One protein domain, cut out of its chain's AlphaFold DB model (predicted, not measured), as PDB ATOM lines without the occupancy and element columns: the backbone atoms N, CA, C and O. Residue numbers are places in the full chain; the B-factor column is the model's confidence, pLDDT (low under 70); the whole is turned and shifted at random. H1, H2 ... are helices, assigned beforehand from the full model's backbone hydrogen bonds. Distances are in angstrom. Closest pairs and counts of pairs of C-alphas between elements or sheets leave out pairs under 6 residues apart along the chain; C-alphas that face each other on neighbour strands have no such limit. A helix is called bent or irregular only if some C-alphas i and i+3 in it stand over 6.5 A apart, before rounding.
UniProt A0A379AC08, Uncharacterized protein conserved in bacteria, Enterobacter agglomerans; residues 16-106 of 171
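Overview. This is residues 16 to 106 of the 171 residues of the protein "Uncharacterized protein conserved in bacteria" of Enterobacter agglomerans (UniProt A0A379AC08). A long bent helix, H4, runs along much of the length of a loose, flat model, and H1 runs back near its second arm, H4b, with the short H5 packing on H1 at that end. The short H2 and H3 follow H1, and a long link without a named element, residues 51 to 71, leads from H3 to the far end, where the other arm, H4a, begins. The printed part has 91 residues with five named helices, in the order H1 to H5, and no named strand; its class is all helix. The radius of gyration of the C-alphas is 17.1 A, and the spans are 56 by 33 by 15 A.

Arrangement. H1, residues 16 to 29, only just touches H3, residues 47 to 50, with 3 pairs of C-alphas within 8 A, through residues 28 to 29 alone; the closest C-alphas are those of Phe 29 and Phe 47, 5.3 A apart. H2, residues 42 to 45, and H3 touch only at the corner, and only just, with 3 such pairs; the closest C-alphas, of Gly 43 and Thr 49, are 5.9 A apart. H4, residues 72 to 99, was assigned as one helix by its hydrogen bonds but is bent: C-alphas 82 and 85 are 6.6 A apart, and its arms H4a and H4b stand at a steep tilt of 41 degrees. H4a touches no helix. H1 and H4b only just touch, with 3 pairs, the closest being the C-alphas of Ala 21 and Phe 97, 6.7 A apart; they run opposite ways at a shallow tilt of 9 degrees. H5, residues 102 to 106, touches H1, closest at the C-alphas of Leu 22 and Ala 102, 4.6 A apart. Every O i to N i+4 pair is within hydrogen-bond range in H1, H4a, H4b and H5; H2 and H3 are too short for such a pair, and their single O i to N i+3 pair is within range in H2 but not in H3.

Along the chain. H1 begins at C-alpha 16 (190.447, 201.628, 100.803) and is 20.6 A long. H4a, residues 72 to 82, begins at C-alpha 72 (229.947, 221.870, 122.171) and is 15.0 A long; H4b, residues 85 to 99, is 21.4 A long. H5 ends at C-alpha 106 (203.096, 203.758, 101.326).

Size, cuts and confidence. The C-alphas farthest apart, of Lys 16 and Gly 69, are 56.0 A apart. The printed part has no cut. The links H1 to H2 and H3 to H4 are long. Mean pLDDT of the printed part is 73.1, with residues 32 to 44 and 52 to 72 under 70.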
ATOM      1  N   LYS A  16     190.789 200.192 100.867       73.25
ATOM      2  CA  LYS A  16     190.447 201.628 100.803       73.25
ATOM      3  C   LYS A  16     190.820 202.380 102.100       73.25
ATOM      4  O   LYS A  16     191.304 203.503 102.028       73.25
ATOM      5  N   GLY A  17     190.715 201.718 103.258       74.69
ATOM      6  CA  GLY A  17     191.125 202.252 104.563       74.69
ATOM      7  C   GLY A  17     192.625 202.547 104.717       74.69
ATOM      8  O   GLY A  17     192.973 203.531 105.359       74.69
ATOM      9  N   SER A  18     193.524 201.788 104.077       76.88
ATOM     10  CA  SER A  18     194.971 202.047 104.189       76.88
ATOM     11  C   SER A  18     195.402 203.309 103.437       76.88
ATOM     12  O   SER A  18     196.343 203.979 103.847       76.88
ATOM     13  N   TYR A  19     194.700 203.664 102.354       79.38
ATOM     14  CA  TYR A  19     194.943 204.921 101.637       79.38
ATOM     15  C   TYR A  19     194.435 206.136 102.418       79.38
ATOM     16  O   TYR A  19     195.090 207.173 102.410       79.38
ATOM     17  N   VAL A  20     193.313 206.001 103.131       82.94
ATOM     18  CA  VAL A  20     192.817 207.054 104.031       82.94
ATOM     19  C   VAL A  20     193.801 207.280 105.181       82.94
ATOM     20  O   VAL A  20     194.158 208.422 105.453       82.94
ATOM     21  N   ALA A  21     194.308 206.204 105.791       83.06
ATOM     22  CA  ALA A  21     195.333 206.294 106.830       83.06
ATOM     23  C   ALA A  21     196.633 206.940 106.314       83.06
ATOM     24  O   ALA A  21     197.235 207.744 107.017       83.06
ATOM     25  N   LEU A  22     197.035 206.647 105.072       82.00
ATOM     26  CA  LEU A  22     198.194 207.276 104.431       82.00
ATOM     27  C   LEU A  22     198.003 208.787 104.230       82.00
ATOM     28  O   LEU A  22     198.892 209.562 104.562       82.00
ATOM     29  N   ILE A  23     196.850 209.211 103.707       84.31
ATOM     30  CA  ILE A  23     196.547 210.636 103.505       84.31
ATOM     31  C   ILE A  23     196.532 211.366 104.849       84.31
ATOM     32  O   ILE A  23     197.129 212.432 104.972       84.31
ATOM     33  N   PHE A  24     195.906 210.776 105.868       83.81
ATOM     34  CA  PHE A  24     195.890 211.350 107.209       83.81
ATOM     35  C   PHE A  24     197.299 211.449 107.809       83.81
ATOM     36  O   PHE A  24     197.644 212.490 108.354       83.81
ATOM     37  N   ALA A  25     198.141 210.424 107.647       84.44
ATOM     38  CA  ALA A  25     199.530 210.461 108.100       84.44
ATOM     39  C   ALA A  25     200.336 211.578 107.413       84.44
ATOM     40  O   ALA A  25     201.067 212.303 108.082       84.44
ATOM     41  N   ILE A  26     200.166 211.765 106.099       83.69
ATOM     42  CA  ILE A  26     200.822 212.854 105.358       83.69
ATOM     43  C   ILE A  26     200.363 214.216 105.890       83.69
ATOM     44  O   ILE A  26     201.197 215.076 106.151       83.69
ATOM     45  N   LEU A  27     199.058 214.410 106.092       83.25
ATOM     46  CA  LEU A  27     198.517 215.665 106.622       83.25
ATOM     47  C   LEU A  27     198.978 215.940 108.062       83.25
ATOM     48  O   LEU A  27     199.305 217.080 108.380       83.25
ATOM     49  N   PHE A  28     199.053 214.902 108.897       83.62
ATOM     50  CA  PHE A  28     199.492 214.974 110.291       83.62
ATOM     51  C   PHE A  28     200.974 215.357 110.423       83.62
ATOM     52  O   PHE A  28     201.315 216.201 111.246       83.62
ATOM     53  N   PHE A  29     201.858 214.765 109.609       81.19
ATOM     54  CA  PHE A  29     203.300 215.048 109.644       81.19
ATOM     55  C   PHE A  29     203.713 216.293 108.839       81.19
ATOM     56  O   PHE A  29     204.798 216.821 109.067       81.19
ATOM     57  N   SER A  30     202.887 216.767 107.899       79.50
ATOM     58  CA  SER A  30     203.224 217.900 107.022       79.50
ATOM     59  C   SER A  30     203.085 219.278 107.678       79.50
ATOM     60  O   SER A  30     203.519 220.257 107.071       79.50
ATOM     61  N   GLY A  31     202.460 219.406 108.851       70.25
ATOM     62  CA  GLY A  31     202.320 220.719 109.492       70.25
ATOM     63  C   GLY A  31     201.286 221.643 108.840       70.25
ATOM     64  O   GLY A  31     201.330 222.859 109.023       70.25
ATOM     65  N   LEU A  32     200.385 221.112 108.001       67.62
ATOM     66  CA  LEU A  32     199.500 221.934 107.160       67.62
ATOM     67  C   LEU A  32     198.408 222.648 107.977       67.62
ATOM     68  O   LEU A  32     197.841 223.642 107.525       67.62
ATOM     69  N   PHE A  33     198.148 222.166 109.196       61.69
ATOM     70  CA  PHE A  33     197.195 222.752 110.133       61.69
ATOM     71  C   PHE A  33     197.837 223.746 111.115       61.69
ATOM     72  O   PHE A  33     197.122 224.372 111.896       61.69
ATOM     73  N   TYR A  34     199.155 223.959 111.037       57.19
ATOM     74  CA  TYR A  34     199.897 224.899 111.878       57.19
ATOM     75  C   TYR A  34     199.523 226.376 111.629       57.19
ATOM     76  O   TYR A  34     199.657 227.200 112.527       57.19
ATOM     77  N   ASN A  35     199.015 226.722 110.433       55.28
ATOM     78  CA  ASN A  35     198.747 228.108 110.004       55.28
ATOM     79  C   ASN A  35     197.288 228.379 109.582       55.28
ATOM     80  O   ASN A  35     197.042 229.247 108.745       55.28
ATOM     81  N   VAL A  36     196.298 227.650 110.110       58.69
ATOM     82  CA  VAL A  36     194.889 227.964 109.801       58.69
ATOM     83  C   VAL A  36     194.345 228.952 110.833       58.69
ATOM     84  O   VAL A  36     193.984 228.579 111.951       58.69
ATOM     85  N   GLU A  37     194.311 230.232 110.461       50.34
ATOM     86  CA  GLU A  37     193.738 231.314 111.267       50.34
ATOM     87  C   GLU A  37     192.272 230.993 111.632       50.34
ATOM     88  O   GLU A  37     191.391 230.980 110.775       50.34
ATOM     89  N   GLY A  38     192.010 230.701 112.914       56.91
ATOM     90  CA  GLY A  38     190.651 230.581 113.470       56.91
ATOM     91  C   GLY A  38     190.251 229.235 114.095       56.91
ATOM     92  O   GLY A  38     189.234 229.190 114.782       56.91
ATOM     93  N   LEU A  39     191.028 228.152 113.946       57.16
ATOM     94  CA  LEU A  39     190.749 226.846 114.582       57.16
ATOM     95  C   LEU A  39     191.941 226.374 115.430       57.16
ATOM     96  O   LEU A  39     192.606 225.395 115.107       57.16
ATOM     97  N   SER A  40     192.183 227.034 116.565       59.19
ATOM     98  CA  SER A  40     193.250 226.666 117.518       59.19
ATOM     99  C   SER A  40     193.164 225.217 118.028       59.19
ATOM    100  O   SER A  40     194.178 224.639 118.410       59.19
ATOM    101  N   TRP A  41     191.978 224.599 117.989       64.38
ATOM    102  CA  TRP A  41     191.783 223.195 118.369       64.38
ATOM    103  C   TRP A  41     192.268 222.188 117.307       64.38
ATOM    104  O   TRP A  41     192.619 221.066 117.662       64.38
ATOM    105  N   LEU A  42     192.346 222.580 116.023       62.94
ATOM    106  CA  LEU A  42     192.888 221.722 114.954       62.94
ATOM    107  C   LEU A  42     194.400 221.533 115.087       62.94
ATOM    108  O   LEU A  42     194.925 220.520 114.632       62.94
ATOM    109  N   GLY A  43     195.081 222.458 115.769       62.09
ATOM    110  CA  GLY A  43     196.502 222.335 116.078       62.09
ATOM    111  C   GLY A  43     196.826 221.095 116.919       62.09
ATOM    112  O   GLY A  43     197.914 220.549 116.788       62.09
ATOM    113  N   ALA A  44     195.885 220.572 117.715       67.50
ATOM    114  CA  ALA A  44     196.094 219.340 118.486       67.50
ATOM    115  C   ALA A  44     196.245 218.081 117.608       67.50
ATOM    116  O   ALA A  44     196.732 217.062 118.087       67.50
ATOM    117  N   PHE A  45     195.847 218.143 116.334       70.38
ATOM    118  CA  PHE A  45     196.013 217.066 115.356       70.38
ATOM    119  C   PHE A  45     197.204 217.296 114.415       70.38
ATOM    120  O   PHE A  45     197.274 216.670 113.360       70.38
ATOM    121  N   ASP A  46     198.135 218.180 114.776       78.94
ATOM    122  CA  ASP A  46     199.341 218.461 114.003       78.94
ATOM    123  C   ASP A  46     200.590 217.995 114.762       78.94
ATOM    124  O   ASP A  46     200.796 218.340 115.932       78.94
ATOM    125  N   PHE A  47     201.449 217.229 114.086       82.38
ATOM    126  CA  PHE A  47     202.714 216.772 114.644       82.38
ATOM    127  C   PHE A  47     203.621 217.934 115.064       82.38
ATOM    128  O   PHE A  47     204.282 217.842 116.095       82.38
ATOM    129  N   THR A  48     203.641 219.044 114.318       79.00
ATOM    130  CA  THR A  48     204.490 220.202 114.644       79.00
ATOM    131  C   THR A  48     204.036 220.898 115.931       79.00
ATOM    132  O   THR A  48     204.864 221.369 116.709       79.00
ATOM    133  N   THR A  49     202.732 220.909 116.207       77.00
ATOM    134  CA  THR A  49     202.166 221.502 117.428       77.00
ATOM    135  C   THR A  49     202.320 220.570 118.631       77.00
ATOM    136  O   THR A  49     202.709 221.022 119.706       77.00
ATOM    137  N   LEU A  50     202.073 219.266 118.455       75.75
ATOM    138  CA  LEU A  50     202.253 218.256 119.508       75.75
ATOM    139  C   LEU A  50     203.727 218.032 119.861       75.75
ATOM    140  O   LEU A  50     204.072 217.826 121.022       75.75
ATOM    141  N   GLY A  51     204.594 218.086 118.851       74.06
ATOM    142  CA  GLY A  51     206.040 218.034 118.998       74.06
ATOM    143  C   GLY A  51     206.620 219.304 119.612       74.06
ATOM    144  O   GLY A  51     207.746 219.255 120.081       74.06
ATOM    145  N   GLY A  52     205.872 220.409 119.663       69.88
ATOM    146  CA  GLY A  52     206.278 221.644 120.330       69.88
ATOM    147  C   GLY A  52     207.633 222.201 119.875       69.88
ATOM    148  O   GLY A  52     208.262 221.744 118.923       69.88
ATOM    149  N   SER A  53     208.109 223.224 120.582       66.44
ATOM    150  CA  SER A  53     209.476 223.718 120.420       66.44
ATOM    151  C   SER A  53     210.282 223.348 121.658       66.44
ATOM    152  O   SER A  53     210.375 224.105 122.624       66.44
ATOM    153  N   PHE A  54     210.815 222.129 121.665       62.50
ATOM    154  CA  PHE A  54     211.709 221.688 122.728       62.50
ATOM    155  C   PHE A  54     213.113 222.245 122.467       62.50
ATOM    156  O   PHE A  54     213.677 222.058 121.393       62.50
ATOM    157  N   GLY A  55     213.680 222.941 123.456       57.38
ATOM    158  CA  GLY A  55     215.047 223.468 123.382       57.38
ATOM    159  C   GLY A  55     215.193 224.898 122.848       57.38
ATOM    160  O   GLY A  55     216.300 225.282 122.480       57.38
ATOM    161  N   THR A  56     214.143 225.726 122.818       56.84
ATOM    162  CA  THR A  56     214.298 227.145 122.446       56.84
ATOM    163  C   THR A  56     215.256 227.855 123.402       56.84
ATOM    164  O   THR A  56     214.936 228.078 124.574       56.84
ATOM    165  N   MET A  57     216.442 228.210 122.911       55.53
ATOM    166  CA  MET A  57     217.386 229.042 123.646       55.53
ATOM    167  C   MET A  57     216.793 230.444 123.805       55.53
ATOM    168  O   MET A  57     216.298 231.031 122.848       55.53
ATOM    169  N   LYS A  58     216.832 230.965 125.036       54.66
ATOM    170  CA  LYS A  58     216.251 232.267 125.413       54.66
ATOM    171  C   LYS A  58     216.864 233.448 124.635       54.66
ATOM    172  O   LYS A  58     216.204 234.468 124.509       54.66
ATOM    173  N   ASP A  59     218.073 233.262 124.087       55.88
ATOM    174  CA  ASP A  59     218.765 234.165 123.157       55.88
ATOM    175  C   ASP A  59     219.420 233.365 122.006       55.88
ATOM    176  O   ASP A  59     220.488 232.773 122.200       55.88
ATOM    177  N   PRO A  60     218.831 233.342 120.796       58.16
ATOM    178  CA  PRO A  60     219.354 232.594 119.645       58.16
ATOM    179  C   PRO A  60     220.600 233.221 118.990       58.16
ATOM    180  O   PRO A  60     221.178 232.625 118.086       58.16
ATOM    181  N   ALA A  61     221.022 234.417 119.416       57.31
ATOM    182  CA  ALA A  61     222.147 235.146 118.820       57.31
ATOM    183  C   ALA A  61     223.518 234.833 119.455       57.31
ATOM    184  O   ALA A  61     224.544 235.064 118.820       57.31
ATOM    185  N   SER A  62     223.558 234.328 120.694       54.50
ATOM    186  CA  SER A  62     224.811 234.108 121.447       54.50
ATOM    187  C   SER A  62     225.043 232.657 121.871       54.50
ATOM    188  O   SER A  62     226.183 232.265 122.112       54.50
ATOM    189  N   ASN A  63     223.991 231.839 121.922       52.88
ATOM    190  CA  ASN A  63     224.070 230.430 122.277       52.88
ATOM    191  C   ASN A  63     223.450 229.626 121.138       52.88
ATOM    192  O   ASN A  63     222.235 229.578 121.008       52.88
ATOM    193  N   THR A  64     224.281 229.017 120.300       59.31
ATOM    194  CA  THR A  64     223.846 228.049 119.286       59.31
ATOM    195  C   THR A  64     224.201 226.652 119.784       59.31
ATOM    196  O   THR A  64     225.240 226.474 120.418       59.31
ATOM    197  N   PHE A  65     223.402 225.634 119.454       58.75
ATOM    198  CA  PHE A  65     223.700 224.224 119.763       58.75
ATOM    199  C   PHE A  65     225.042 223.715 119.200       58.75
ATOM    200  O   PHE A  65     225.528 222.670 119.625       58.75
ATOM    201  N   LEU A  66     225.674 224.467 118.290       60.03
ATOM    202  CA  LEU A  66     227.031 224.213 117.798       60.03
ATOM    203  C   LEU A  66     228.130 224.615 118.812       60.03
ATOM    204  O   LEU A  66     229.256 224.126 118.725       60.03
ATOM    205  N   GLY A  67     227.790 225.426 119.820       53.75
ATOM    206  CA  GLY A  67     228.694 225.928 120.852       53.75
ATOM    207  C   GLY A  67     229.643 227.019 120.345       53.75
ATOM    208  O   GLY A  67     230.214 226.922 119.265       53.75
ATOM    209  N   ALA A  68     229.861 228.050 121.161       58.66
ATOM    210  CA  ALA A  68     230.991 228.966 121.026       58.66
ATOM    211  C   ALA A  68     231.883 228.798 122.269       58.66
ATOM    212  O   ALA A  68     231.378 228.772 123.390       58.66
ATOM    213  N   GLY A  69     233.197 228.623 122.086       63.72
ATOM    214  CA  GLY A  69     234.156 228.577 123.203       63.72
ATOM    215  C   GLY A  69     234.338 227.226 123.920       63.72
ATOM    216  O   GLY A  69     234.668 227.214 125.100       63.72
ATOM    217  N   GLY A  70     234.145 226.082 123.246       63.97
ATOM    218  CA  GLY A  70     234.527 224.762 123.792       63.97
ATOM    219  C   GLY A  70     233.458 224.026 124.614       63.97
ATOM    220  O   GLY A  70     233.745 223.000 125.223       63.97
ATOM    221  N   LEU A  71     232.207 224.502 124.609       66.38
ATOM    222  CA  LEU A  71     231.065 223.870 125.296       66.38
ATOM    223  C   LEU A  71     230.232 222.925 124.403       66.38
ATOM    224  O   LEU A  71     229.165 222.463 124.814       66.38
ATOM    225  N   SER A  72     230.711 222.594 123.200       69.25
ATOM    226  CA  SER A  72     229.947 221.870 122.171       69.25
ATOM    227  C   SER A  72     229.474 220.472 122.597       69.25
ATOM    228  O   SER A  72     228.380 220.070 122.219       69.25
ATOM    229  N   ALA A  73     230.217 219.751 123.448       76.00
ATOM    230  CA  ALA A  73     229.772 218.445 123.959       76.00
ATOM    231  C   ALA A  73     228.530 218.557 124.868       76.00
ATOM    232  O   ALA A  73     227.609 217.748 124.778       76.00
ATOM    233  N   LYS A  74     228.470 219.598 125.711       74.00
ATOM    234  CA  LYS A  74     227.308 219.873 126.573       74.00
ATOM    235  C   LYS A  74     226.120 220.384 125.756       74.00
ATOM    236  O   LYS A  74     224.989 219.998 126.025       74.00
ATOM    237  N   ALA A  75     226.381 221.204 124.738       74.94
ATOM    238  CA  ALA A  75     225.352 221.695 123.824       74.94
ATOM    239  C   ALA A  75     224.740 220.562 122.982       74.94
ATOM    240  O   ALA A  75     223.520 220.481 122.874       74.94
ATOM    241  N   GLY A  76     225.562 219.638 122.473       77.56
ATOM    242  CA  GLY A  76     225.096 218.443 121.765       77.56
ATOM    243  C   GLY A  76     224.273 217.506 122.653       77.56
ATOM    244  O   GLY A  76     223.251 216.988 122.213       77.56
ATOM    245  N   PHE A  77     224.652 217.344 123.926       82.31
ATOM    246  CA  PHE A  77     223.856 216.572 124.886       82.31
ATOM    247  C   PHE A  77     222.484 217.211 125.151       82.31
ATOM    248  O   PHE A  77     221.466 216.522 125.137       82.31
ATOM    249  N   LEU A  78     222.429 218.533 125.335       81.44
ATOM    250  CA  LEU A  78     221.164 219.253 125.516       81.44
ATOM    251  C   LEU A  78     220.295 219.240 124.248       81.44
ATOM    252  O   LEU A  78     219.079 219.116 124.358       81.44
ATOM    253  N   PHE A  79     220.909 219.299 123.064       81.00
ATOM    254  CA  PHE A  79     220.219 219.135 121.783       81.00
ATOM    255  C   PHE A  79     219.611 217.736 121.630       81.00
ATOM    256  O   PHE A  79     218.464 217.590 121.211       81.00
ATOM    257  N   ALA A  80     220.353 216.694 122.015       82.88
ATOM    258  CA  ALA A  80     219.836 215.332 122.015       82.88
ATOM    259  C   ALA A  80     218.635 215.205 122.963       82.88
ATOM    260  O   ALA A  80     217.603 214.673 122.570       82.88
ATOM    261  N   LEU A  81     218.713 215.767 124.177       83.44
ATOM    262  CA  LEU A  81     217.585 215.781 125.115       83.44
ATOM    263  C   LEU A  81     216.369 216.559 124.597       83.44
ATOM    264  O   LEU A  81     215.247 216.187 124.929       83.44
ATOM    265  N   SER A  82     216.558 217.601 123.785       82.06
ATOM    266  CA  SER A  82     215.436 218.305 123.155       82.06
ATOM    267  C   SER A  82     214.841 217.553 121.960       82.06
ATOM    268  O   SER A  82     213.650 217.694 121.698       82.06
ATOM    269  N   LEU A  83     215.628 216.735 121.252       83.31
ATOM    270  CA  LEU A  83     215.153 215.907 120.136       83.31
ATOM    271  C   LEU A  83     214.523 214.577 120.570       83.31
ATOM    272  O   LEU A  83     213.630 214.072 119.895       83.31
ATOM    273  N   THR A  84     214.962 213.988 121.683       87.69
ATOM    274  CA  THR A  84     214.457 212.682 122.140       87.69
ATOM    275  C   THR A  84     212.923 212.633 122.266       87.69
ATOM    276  O   THR A  84     212.328 211.682 121.756       87.69
ATOM    277  N   PRO A  85     212.237 213.629 122.867       86.69
ATOM    278  CA  PRO A  85     210.781 213.606 123.005       86.69
ATOM    279  C   PRO A  85     210.040 213.682 121.667       86.69
ATOM    280  O   PRO A  85     209.040 212.991 121.482       86.69
ATOM    281  N   THR A  86     210.532 214.488 120.721       85.81
ATOM    282  CA  THR A  86     209.883 214.665 119.412       85.81
ATOM    283  C   THR A  86     210.019 213.419 118.551       85.81
ATOM    284  O   THR A  86     209.041 212.975 117.953       85.81
ATOM    285  N   VAL A  87     211.199 212.797 118.541       87.06
ATOM    286  CA  VAL A  87     211.434 211.541 117.817       87.06
ATOM    287  C   VAL A  87     210.630 210.394 118.433       87.06
ATOM    288  O   VAL A  87     209.999 209.637 117.700       87.06
ATOM    289  N   MET A  88     210.574 210.286 119.766       87.44
ATOM    290  CA  MET A  88     209.774 209.258 120.445       87.44
ATOM    291  C   MET A  88     208.278 209.393 120.126       87.44
ATOM    292  O   MET A  88     207.607 208.396 119.859       87.44
ATOM    293  N   LEU A  89     207.761 210.625 120.099       87.75
ATOM    294  CA  LEU A  89     206.386 210.897 119.687       87.75
ATOM    295  C   LEU A  89     206.145 210.501 118.221       87.75
ATOM    296  O   LEU A  89     205.134 209.866 117.922       87.75
ATOM    297  N   ALA A  90     207.075 210.828 117.316       85.75
ATOM    298  CA  ALA A  90     206.980 210.456 115.903       85.75
ATOM    299  C   ALA A  90     206.914 208.938 115.721       85.75
ATOM    300  O   ALA A  90     206.055 208.448 114.992       85.75
ATOM    301  N   LEU A  91     207.788 208.200 116.412       86.44
ATOM    302  CA  LEU A  91     207.834 206.739 116.366       86.44
ATOM    303  C   LEU A  91     206.562 206.112 116.954       86.44
ATOM    304  O   LEU A  91     206.022 205.179 116.368       86.44
ATOM    305  N   GLY A  92     206.032 206.659 118.052       87.75
ATOM    306  CA  GLY A  92     204.773 206.195 118.641       87.75
ATOM    307  C   GLY A  92     203.570 206.380 117.711       87.75
ATOM    308  O   GLY A  92     202.762 205.466 117.548       87.75
ATOM    309  N   VAL A  93     203.460 207.534 117.047       87.12
ATOM    310  CA  VAL A  93     202.386 207.785 116.071       87.12
ATOM    311  C   VAL A  93     202.577 206.958 114.797       87.12
ATOM    312  O   VAL A  93     201.612 206.445 114.228       87.12
ATOM    313  N   LEU A  94     203.822 206.783 114.360       84.50
ATOM    314  CA  LEU A  94     204.155 205.930 113.229       84.50
ATOM    315  C   LEU A  94     203.734 204.474 113.481       84.50
ATOM    316  O   LEU A  94     203.134 203.882 112.591       84.50
ATOM    317  N   GLU A  95     203.945 203.923 114.679       85.81
ATOM    318  CA  GLU A  95     203.494 202.565 115.024       85.81
ATOM    319  C   GLU A  95     201.970 202.413 114.898       85.81
ATOM    320  O   GLU A  95     201.470 201.438 114.334       85.81
ATOM    321  N   ILE A  96     201.214 203.432 115.316       87.38
ATOM    322  CA  ILE A  96     199.757 203.469 115.140       87.38
ATOM    323  C   ILE A  96     199.403 203.419 113.644       87.38
ATOM    324  O   ILE A  96     198.561 202.621 113.224       87.38
ATOM    325  N   PHE A  97     200.061 204.221 112.804       85.00
ATOM    326  CA  PHE A  97     199.834 204.203 111.355       85.00
ATOM    327  C   PHE A  97     200.279 202.899 110.685       85.00
ATOM    328  O   PHE A  97     199.630 202.449 109.733       85.00
ATOM    329  N   THR A  98     201.332 202.260 111.188       80.62
ATOM    330  CA  THR A  98     201.761 200.922 110.774       80.62
ATOM    331  C   THR A  98     200.672 199.897 111.081       80.62
ATOM    332  O   THR A  98     200.287 199.146 110.180       80.62
ATOM    333  N   HIS A  99     200.088 199.939 112.283       82.62
ATOM    334  CA  HIS A  99     198.987 199.066 112.691       82.62
ATOM    335  C   HIS A  99     197.725 199.262 111.826       82.62
ATOM    336  O   HIS A  99     197.081 198.293 111.427       82.62
ATOM    337  N   TYR A 100     197.402 200.501 111.436       82.31
ATOM    338  CA  TYR A 100     196.313 200.794 110.486       82.31
ATOM    339  C   TYR A 100     196.654 200.486 109.015       82.31
ATOM    340  O   TYR A 100     195.808 200.626 108.126       82.31
ATOM    341  N   GLY A 101     197.880 200.044 108.725       78.12
ATOM    342  CA  GLY A 101     198.310 199.642 107.390       78.12
ATOM    343  C   GLY A 101     198.685 200.798 106.459       78.12
ATOM    344  O   GLY A 101     198.787 200.582 105.249       78.12
ATOM    345  N   ALA A 102     198.929 202.005 106.980       80.81
ATOM    346  CA  ALA A 102     199.379 203.147 106.179       80.81
ATOM    347  C   ALA A 102     200.720 202.855 105.487       80.81
ATOM    348  O   ALA A 102     200.874 203.123 104.298       80.81
ATOM    349  N   ILE A 103     201.652 202.194 106.184       74.88
ATOM    350  CA  ILE A 103     202.960 201.790 105.639       74.88
ATOM    351  C   ILE A 103     202.813 200.814 104.460       74.88
ATOM    352  O   ILE A 103     203.522 200.911 103.461       74.88
ATOM    353  N   ARG A 104     201.809 199.926 104.490       72.06
ATOM    354  CA  ARG A 104     201.499 199.018 103.370       72.06
ATOM    355  C   ARG A 104     201.022 199.782 102.130       72.06
ATOM    356  O   ARG A 104     201.402 199.437 101.009       72.06
ATOM    357  N   ALA A 105     200.210 200.823 102.316       73.69
ATOM    358  CA  ALA A 105     199.824 201.723 101.230       73.69
ATOM    359  C   ALA A 105     201.013 202.564 100.741       73.69
ATOM    360  O   ALA A 105     201.165 202.738  99.531       73.69
ATOM    361  N   ALA A 106     201.888 203.006 101.652       73.44
ATOM    362  CA  ALA A 106     203.096 203.758 101.326       73.44
ATOM    363  C   ALA A 106     204.029 202.928 100.446       73.44
ATOM    364  O   ALA A 106     204.451 203.402  99.403       73.44
TER     365      ALA A 106